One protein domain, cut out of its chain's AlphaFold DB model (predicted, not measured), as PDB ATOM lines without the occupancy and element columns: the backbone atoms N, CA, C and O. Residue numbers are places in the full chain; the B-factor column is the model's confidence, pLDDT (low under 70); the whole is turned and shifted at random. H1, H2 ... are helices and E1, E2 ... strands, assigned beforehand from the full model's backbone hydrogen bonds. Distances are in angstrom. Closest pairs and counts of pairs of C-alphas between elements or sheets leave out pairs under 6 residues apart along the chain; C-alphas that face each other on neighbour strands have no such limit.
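This is residues 9 to 67 of the 237 residues of an uncharacterized protein of Spirochaetaceae bacterium (UniProt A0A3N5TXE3). A long antiparallel hairpin of two strands, E1 and E2, has helix H2 packed lengthwise over one face. A second helix, H1, lies off the end of the hairpin where E1 begins, away from the turn of residues 36 to 40, and is apart from both H2 and E2. The printed part has 59 residues, with two named helices and two named strands in the order H1, E1, E2, H2; the class is mixed, helices and strands. The whole is loose, with a radius of gyration of the C-alphas of 13.8 A, and only just elongated, spanning 44 by 22 by 13 A.

E1, residues 28 to 35, and E2, residues 41 to 49, form a hairpin of antiparallel neighbours, with 160 degrees between their directions. N 30 and O 47 are 2.9 A apart and N 44 and O 32 are 2.7 A apart, both within hydrogen-bond range. The closest C-alphas of E1 and H2, residues 53 to 66, are those of Val 32 and Ser 62, 6.0 A apart. Those of E2 and H2 are Phe 47 and Gly 54, 5.2 A apart. H1, residues 9 to 20, is apart from E2 and from H2. In H1 and H2 every O i to N i+4 pair is within hydrogen-bond range.

E1 is 23.2 A from first to last C-alpha and E2 23.6 A. H2 is 19.1 A long and ends at C-alpha 66 (-2.825, 116.207, 53.338). H1, 16.6 A long, begins at C-alpha 9 (-13.754, 116.544, 35.920).

The two C-alphas farthest apart are those of Thr 23 and Gly 38, 44.4 A. The printed part has no cut. The links E1 to E2 and E2 to H2 are tight, and H1 to E1 is short. The mean pLDDT of the printed part is 94.2, and no printed residue is under 70.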
ATOM      1  N   VAL A   9     -12.529 116.386  35.116       93.12
ATOM      2  CA  VAL A   9     -13.754 116.544  35.920       93.12
ATOM      3  C   VAL A   9     -13.853 117.955  36.511       93.12
ATOM      4  O   VAL A   9     -14.917 118.569  36.453       93.12
ATOM      5  N   ARG A  10     -12.741 118.519  37.011       94.81
ATOM      6  CA  ARG A  10     -12.709 119.908  37.497       94.81
ATOM      7  C   ARG A  10     -12.993 120.912  36.379       94.81
ATOM      8  O   ARG A  10     -13.732 121.861  36.622       94.81
ATOM      9  N   LYS A  11     -12.473 120.683  35.165       95.44
ATOM     10  CA  LYS A  11     -12.748 121.528  33.987       95.44
ATOM     11  C   LYS A  11     -14.228 121.532  33.620       95.44
ATOM     12  O   LYS A  11     -14.777 122.602  33.388       95.44
ATOM     13  N   VAL A  12     -14.878 120.365  33.624       95.88
ATOM     14  CA  VAL A  12     -16.330 120.267  33.385       95.88
ATOM     15  C   VAL A  12     -17.111 121.040  34.452       95.88
ATOM     16  O   VAL A  12     -18.024 121.788  34.112       95.88
ATOM     17  N   LEU A  13     -16.725 120.919  35.726       94.56
ATOM     18  CA  LEU A  13     -17.389 121.639  36.813       94.56
ATOM     19  C   LEU A  13     -17.185 123.163  36.721       94.56
ATOM     20  O   LEU A  13     -18.139 123.904  36.934       94.56
ATOM     21  N   ASN A  14     -15.979 123.633  36.374       93.75
ATOM     22  CA  ASN A  14     -15.712 125.064  36.146       93.75
ATOM     23  C   ASN A  14     -16.539 125.589  34.976       93.75
ATOM     24  O   ASN A  14     -17.215 126.598  35.120       93.75
ATOM     25  N   TYR A  15     -16.561 124.856  33.861       95.31
ATOM     26  CA  TYR A  15     -17.351 125.220  32.689       95.31
ATOM     27  C   TYR A  15     -18.849 125.339  33.009       95.31
ATOM     28  O   TYR A  15     -19.493 126.307  32.611       95.31
ATOM     29  N   ALA A  16     -19.409 124.389  33.764       94.69
ATOM     30  CA  ALA A  16     -20.807 124.451  34.183       94.69
ATOM     31  C   ALA A  16     -21.079 125.645  35.118       94.69
ATOM     32  O   ALA A  16     -22.075 126.345  34.940       94.69
ATOM     33  N   ALA A  17     -20.191 125.909  36.082       93.12
ATOM     34  CA  ALA A  17     -20.313 127.074  36.958       93.12
ATOM     35  C   ALA A  17     -20.263 128.387  36.156       93.12
ATOM     36  O   ALA A  17     -21.120 129.251  36.332       93.12
ATOM     37  N   ASP A  18     -19.327 128.495  35.213       91.69
ATOM     38  CA  ASP A  18     -19.190 129.657  34.338       91.69
ATOM     39  C   ASP A  18     -20.420 129.897  33.460       91.69
ATOM     40  O   ASP A  18     -20.771 131.047  33.192       91.69
ATOM     41  N   LEU A  19     -21.056 128.826  32.986       94.75
ATOM     42  CA  LEU A  19     -22.192 128.917  32.077       94.75
ATOM     43  C   LEU A  19     -23.506 129.221  32.806       94.75
ATOM     44  O   LEU A  19     -24.330 129.969  32.285       94.75
ATOM     45  N   PHE A  20     -23.708 128.647  33.995       94.88
ATOM     46  CA  PHE A  20     -25.017 128.648  34.658       94.88
ATOM     47  C   PHE A  20     -25.087 129.471  35.945       94.88
ATOM     48  O   PHE A  20     -26.187 129.827  36.362       94.88
ATOM     49  N   LEU A  21     -23.957 129.773  36.594       93.38
ATOM     50  CA  LEU A  21     -23.962 130.392  37.926       93.38
ATOM     51  C   LEU A  21     -23.580 131.876  37.931       93.38
ATOM     52  O   LEU A  21     -23.842 132.543  38.925       93.38
ATOM     53  N   LYS A  22     -23.047 132.430  36.830       87.75
ATOM     54  CA  LYS A  22     -22.584 133.836  36.762       87.75
ATOM     55  C   LYS A  22     -23.648 134.888  37.071       87.75
ATOM     56  O   LYS A  22     -23.308 135.996  37.468       87.75
ATOM     57  N   THR A  23     -24.926 134.574  36.873       93.12
ATOM     58  CA  THR A  23     -26.036 135.490  37.181       93.12
ATOM     59  C   THR A  23     -26.420 135.500  38.658       93.12
ATOM     60  O   THR A  23     -27.255 136.307  39.061       93.12
ATOM     61  N   TYR A  24     -25.851 134.604  39.464       94.56
ATOM     62  CA  TYR A  24     -26.142 134.471  40.885       94.56
ATOM     63  C   TYR A  24     -24.949 134.961  41.718       94.56
ATOM     64  O   TYR A  24     -23.803 134.714  41.345       94.56
ATOM     65  N   PRO A  25     -25.185 135.607  42.872       93.31
ATOM     66  CA  PRO A  25     -24.120 136.031  43.779       93.31
ATOM     67  C   PRO A  25     -23.611 134.838  44.607       93.31
ATOM     68  O   PRO A  25     -23.854 134.746  45.811       93.31
ATOM     69  N   VAL A  26     -22.966 133.872  43.949       94.31
ATOM     70  CA  VAL A  26     -22.431 132.675  44.608       94.31
ATOM     71  C   VAL A  26     -21.112 133.014  45.295       94.31
ATOM     72  O   VAL A  26     -20.183 133.505  44.665       94.31
ATOM     73  N   VAL A  27     -21.024 132.698  46.586       95.38
ATOM     74  CA  VAL A  27     -19.782 132.765  47.361       95.38
ATOM     75  C   VAL A  27     -19.391 131.351  47.764       95.38
ATOM     76  O   VAL A  27     -20.181 130.614  48.357       95.38
ATOM     77  N   TYR A  28     -18.158 130.977  47.456       95.31
ATOM     78  CA  TYR A  28     -17.557 129.716  47.843       95.31
ATOM     79  C   TYR A  28     -16.759 129.883  49.132       95.31
ATOM     80  O   TYR A  28     -15.915 130.769  49.254       95.31
ATOM     81  N   VAL A  29     -16.995 128.984  50.084       97.62
ATOM     82  CA  VAL A  29     -16.278 128.931  51.360       97.62
ATOM     83  C   VAL A  29     -15.609 127.566  51.471       97.62
ATOM     84  O   VAL A  29     -16.276 126.557  51.692       97.62
ATOM     85  N   HIS A  30     -14.290 127.528  51.301       97.88
ATOM     86  CA  HIS A  30     -13.501 126.301  51.355       97.88
ATOM     87  C   HIS A  30     -12.695 126.236  52.651       97.88
ATOM     88  O   HIS A  30     -11.937 127.154  52.972       97.88
ATOM     89  N   THR A  31     -12.808 125.122  53.368       97.56
ATOM     90  CA  THR A  31     -11.962 124.810  54.521       97.56
ATOM     91  C   THR A  31     -10.978 123.705  54.166       97.56
ATOM     92  O   THR A  31     -11.333 122.700  53.551       97.56
ATOM     93  N   VAL A  32      -9.723 123.880  54.573       97.69
ATOM     94  CA  VAL A  32      -8.716 122.814  54.519       97.69
ATOM     95  C   VAL A  32      -8.572 122.251  55.918       97.69
ATOM     96  O   VAL A  32      -8.216 122.981  56.842       97.69
ATOM     97  N   ILE A  33      -8.859 120.963  56.079       96.38
ATOM     98  CA  ILE A  33      -8.756 120.255  57.357       96.38
ATOM     99  C   ILE A  33      -7.535 119.341  57.322       96.38
ATOM    100  O   ILE A  33      -7.311 118.615  56.354       96.38
ATOM    101  N   GLY A  34      -6.755 119.350  58.396       94.50
ATOM    102  CA  GLY A  34      -5.614 118.456  58.567       94.50
ATOM    103  C   GLY A  34      -5.313 118.221  60.038       94.50
ATOM    104  O   GLY A  34      -5.934 118.819  60.918       94.50
ATOM    105  N   THR A  35      -4.339 117.368  60.311       90.25
ATOM    106  CA  THR A  35      -3.967 117.000  61.680       90.25
ATOM    107  C   THR A  35      -3.029 118.049  62.293       90.25
ATOM    108  O   THR A  35      -2.125 118.556  61.625       90.25
ATOM    109  N   ASP A  36      -3.262 118.464  63.540       87.69
ATOM    110  CA  ASP A  36      -2.348 119.299  64.329       87.69
ATOM    111  C   ASP A  36      -1.174 118.481  64.904       87.69
ATOM    112  O   ASP A  36      -1.105 117.263  64.747       87.69
ATOM    113  N   SER A  37      -0.226 119.147  65.568       83.06
ATOM    114  CA  SER A  37       0.932 118.483  66.188       83.06
ATOM    115  C   SER A  37       0.557 117.511  67.313       83.06
ATOM    116  O   SER A  37       1.391 116.713  67.730       83.06
ATOM    117  N   GLY A  38      -0.673 117.590  67.825       82.94
ATOM    118  CA  GLY A  38      -1.220 116.702  68.845       82.94
ATOM    119  C   GLY A  38      -2.086 115.575  68.280       82.94
ATOM    120  O   GLY A  38      -2.739 114.887  69.061       82.94
ATOM    121  N   GLY A  39      -2.142 115.385  66.957       82.69
ATOM    122  CA  GLY A  39      -2.930 114.312  66.344       82.69
ATOM    123  C   GLY A  39      -4.422 114.626  66.165       82.69
ATOM    124  O   GLY A  39      -5.193 113.743  65.781       82.69
ATOM    125  N   ARG A  40      -4.867 115.863  66.426       89.50
ATOM    126  CA  ARG A  40      -6.285 116.259  66.347       89.50
ATOM    127  C   ARG A  40      -6.595 116.966  65.034       89.50
ATOM    128  O   ARG A  40      -5.734 117.614  64.449       89.50
ATOM    129  N   LEU A  41      -7.846 116.886  64.586       92.38
ATOM    130  CA  LEU A  41      -8.290 117.623  63.403       92.38
ATOM    131  C   LEU A  41      -8.354 119.121  63.692       92.38
ATOM    132  O   LEU A  41      -8.914 119.545  64.700       92.38
ATOM    133  N   ALA A  42      -7.805 119.913  62.777       95.62
ATOM    134  CA  ALA A  42      -7.802 121.362  62.848       95.62
ATOM    135  C   ALA A  42      -8.000 121.976  61.459       95.62
ATOM    136  O   ALA A  42      -7.551 121.432  60.443       95.62
ATOM    137  N   VAL A  43      -8.632 123.149  61.428       97.19
ATOM    138  CA  VAL A  43      -8.676 123.989  60.230       97.19
ATOM    139  C   VAL A  43      -7.265 124.517  59.967       97.19
ATOM    140  O   VAL A  43      -6.667 125.173  60.817       97.19
ATOM    141  N   LYS A  44      -6.725 124.206  58.790       97.44
ATOM    142  CA  LYS A  44      -5.422 124.674  58.298       97.44
ATOM    143  C   LYS A  44      -5.544 125.933  57.449       97.44
ATOM    144  O   LYS A  44      -4.589 126.696  57.368       97.44
ATOM    145  N   GLY A  45      -6.704 126.153  56.834       97.69
ATOM    146  CA  GLY A  45      -6.986 127.346  56.050       97.69
ATOM    147  C   GLY A  45      -8.474 127.512  55.766       97.69
ATOM    148  O   GLY A  45      -9.218 126.529  55.719       97.69
ATOM    149  N   LEU A  46      -8.876 128.767  55.580       98.25
ATOM    150  CA  LEU A  46     -10.203 129.198  55.159       98.25
ATOM    151  C   LEU A  46     -10.024 130.103  53.939       98.25
ATOM    152  O   LEU A  46      -9.339 131.121  54.031       98.25
ATOM    153  N   PHE A  47     -10.632 129.727  52.820       98.31
ATOM    154  CA  PHE A  47     -10.542 130.452  51.555       98.31
ATOM    155  C   PHE A  47     -11.952 130.817  51.112       98.31
ATOM    156  O   PHE A  47     -12.789 129.935  50.903       98.31
ATOM    157  N   ILE A  48     -12.216 132.116  51.014       98.06
ATOM    158  CA  ILE A  48     -13.511 132.665  50.617       98.06
ATOM    159  C   ILE A  48     -13.305 133.384  49.289       98.06
ATOM    160  O   ILE A  48     -12.444 134.258  49.198       98.06
ATOM    161  N   SER A  49     -14.068 132.996  48.273       95.75
ATOM    162  CA  SER A  49     -14.009 133.577  46.929       95.75
ATOM    163  C   SER A  49     -15.384 133.553  46.272       95.75
ATOM    164  O   SER A  49     -16.280 132.834  46.708       95.75
ATOM    165  N   ASP A  50     -15.550 134.313  45.203       93.25
ATOM    166  CA  ASP A  50     -16.673 134.237  44.264       93.25
ATOM    167  C   ASP A  50     -16.276 133.547  42.941       93.25
ATOM    168  O   ASP A  50     -17.104 133.372  42.050       93.25
ATOM    169  N   ASP A  51     -15.023 133.085  42.831       91.19
ATOM    170  CA  ASP A  51     -14.462 132.426  41.651       91.19
ATOM    171  C   ASP A  51     -13.656 131.145  41.977       91.19
ATOM    172  O   ASP A  51     -13.600 130.668  43.120       91.19
ATOM    173  N   GLU A  52     -13.007 130.569  40.955       92.00
ATOM    174  CA  GLU A  52     -12.208 129.343  41.086       92.00
ATOM    175  C   GLU A  52     -10.917 129.496  41.911       92.00
ATOM    176  O   GLU A  52     -10.334 128.479  42.309       92.00
ATOM    177  N   GLN A  53     -10.454 130.720  42.193       92.88
ATOM    178  CA  GLN A  53      -9.179 130.932  42.883       92.88
ATOM    179  C   GLN A  53      -9.223 130.428  44.321       92.88
ATOM    180  O   GLN A  53      -8.254 129.820  44.779       92.88
ATOM    181  N   GLY A  54     -10.359 130.576  45.010       95.56
ATOM    182  CA  GLY A  54     -10.514 130.042  46.366       95.56
ATOM    183  C   GLY A  54     -10.359 128.522  46.417       95.56
ATOM    184  O   GLY A  54      -9.711 128.001  47.325       95.56
ATOM    185  N   PHE A  55     -10.859 127.798  45.405       96.31
ATOM    186  CA  PHE A  55     -10.603 126.360  45.275       96.31
ATOM    187  C   PHE A  55      -9.118 126.072  45.024       96.31
ATOM    188  O   PHE A  55      -8.561 125.180  45.665       96.31
ATOM    189  N   ARG A  56      -8.465 126.807  44.111       96.44
ATOM    190  CA  ARG A  56      -7.042 126.594  43.785       96.44
ATOM    191  C   ARG A  56      -6.149 126.783  45.006       96.44
ATOM    192  O   ARG A  56      -5.374 125.886  45.324       96.44
ATOM    193  N   GLN A  57      -6.318 127.887  45.730       97.56
ATOM    194  CA  GLN A  57      -5.552 128.180  46.943       97.56
ATOM    195  C   GLN A  57      -5.797 127.135  48.044       97.56
ATOM    196  O   GLN A  57      -4.849 126.656  48.673       97.56
ATOM    197  N   ALA A  58      -7.053 126.712  48.238       97.75
ATOM    198  CA  ALA A  58      -7.385 125.638  49.173       97.75
ATOM    199  C   ALA A  58      -6.737 124.303  48.772       97.75
ATOM    200  O   ALA A  58      -6.187 123.601  49.620       97.75
ATOM    201  N   ALA A  59      -6.757 123.957  47.483       96.31
ATOM    202  CA  ALA A  59      -6.163 122.727  46.973       96.31
ATOM    203  C   ALA A  59      -4.627 122.731  47.075       96.31
ATOM    204  O   ALA A  59      -4.041 121.708  47.428       96.31
ATOM    205  N   GLU A  60      -3.972 123.872  46.838       96.12
ATOM    206  CA  GLU A  60      -2.527 124.043  47.043       96.12
ATOM    207  C   GLU A  60      -2.128 123.874  48.510       96.12
ATOM    208  O   GLU A  60      -1.119 123.230  48.804       96.12
ATOM    209  N   LEU A  61      -2.914 124.419  49.447       97.19
ATOM    210  CA  LEU A  61      -2.677 124.179  50.868       97.19
ATOM    211  C   LEU A  61      -2.936 122.713  51.229       97.19
ATOM    212  O   LEU A  61      -2.122 122.116  51.931       97.19
ATOM    213  N   SER A  62      -4.024 122.122  50.728       96.12
ATOM    214  CA  SER A  62      -4.348 120.710  50.959       96.12
ATOM    215  C   SER A  62      -3.222 119.793  50.482       96.12
ATOM    216  O   SER A  62      -2.813 118.901  51.218       96.12
ATOM    217  N   LEU A  63      -2.617 120.066  49.322       93.00
ATOM    218  CA  LEU A  63      -1.450 119.323  48.842       93.00
ATOM    219  C   LEU A  63      -0.288 119.347  49.850       93.00
ATOM    220  O   LEU A  63       0.386 118.341  50.017       93.00
ATOM    221  N   LYS A  64      -0.064 120.460  50.556       93.00
ATOM    222  CA  LYS A  64       1.025 120.580  51.541       93.00
ATOM    223  C   LYS A  64       0.735 119.865  52.861       93.00
ATOM    224  O   LYS A  64       1.675 119.462  53.534       93.00
ATOM    225  N   VAL A  65      -0.535 119.764  53.261       94.88
ATOM    226  CA  VAL A  65      -0.920 119.302  54.615       94.88
ATOM    227  C   VAL A  65      -1.646 117.958  54.638       94.88
ATOM    228  O   VAL A  65      -1.836 117.393  55.711       94.88
ATOM    229  N   ASN A  66      -2.074 117.455  53.479       94.94
ATOM    230  CA  ASN A  66      -2.825 116.207  53.338       94.94
ATOM    231  C   ASN A  66      -2.107 115.167  52.465       94.94
ATOM    232  O   ASN A  66      -2.622 114.062  52.309       94.94
ATOM    233  N   PHE A  67      -0.952 115.479  51.874       93.69
ATOM    234  CA  PHE A  67      -0.138 114.461  51.211       93.69
ATOM    235  C   PHE A  67       0.941 113.921  52.124       93.69
ATOM    236  O   PHE A  67       1.693 114.677  52.731       93.69
TER     237      PHE A  67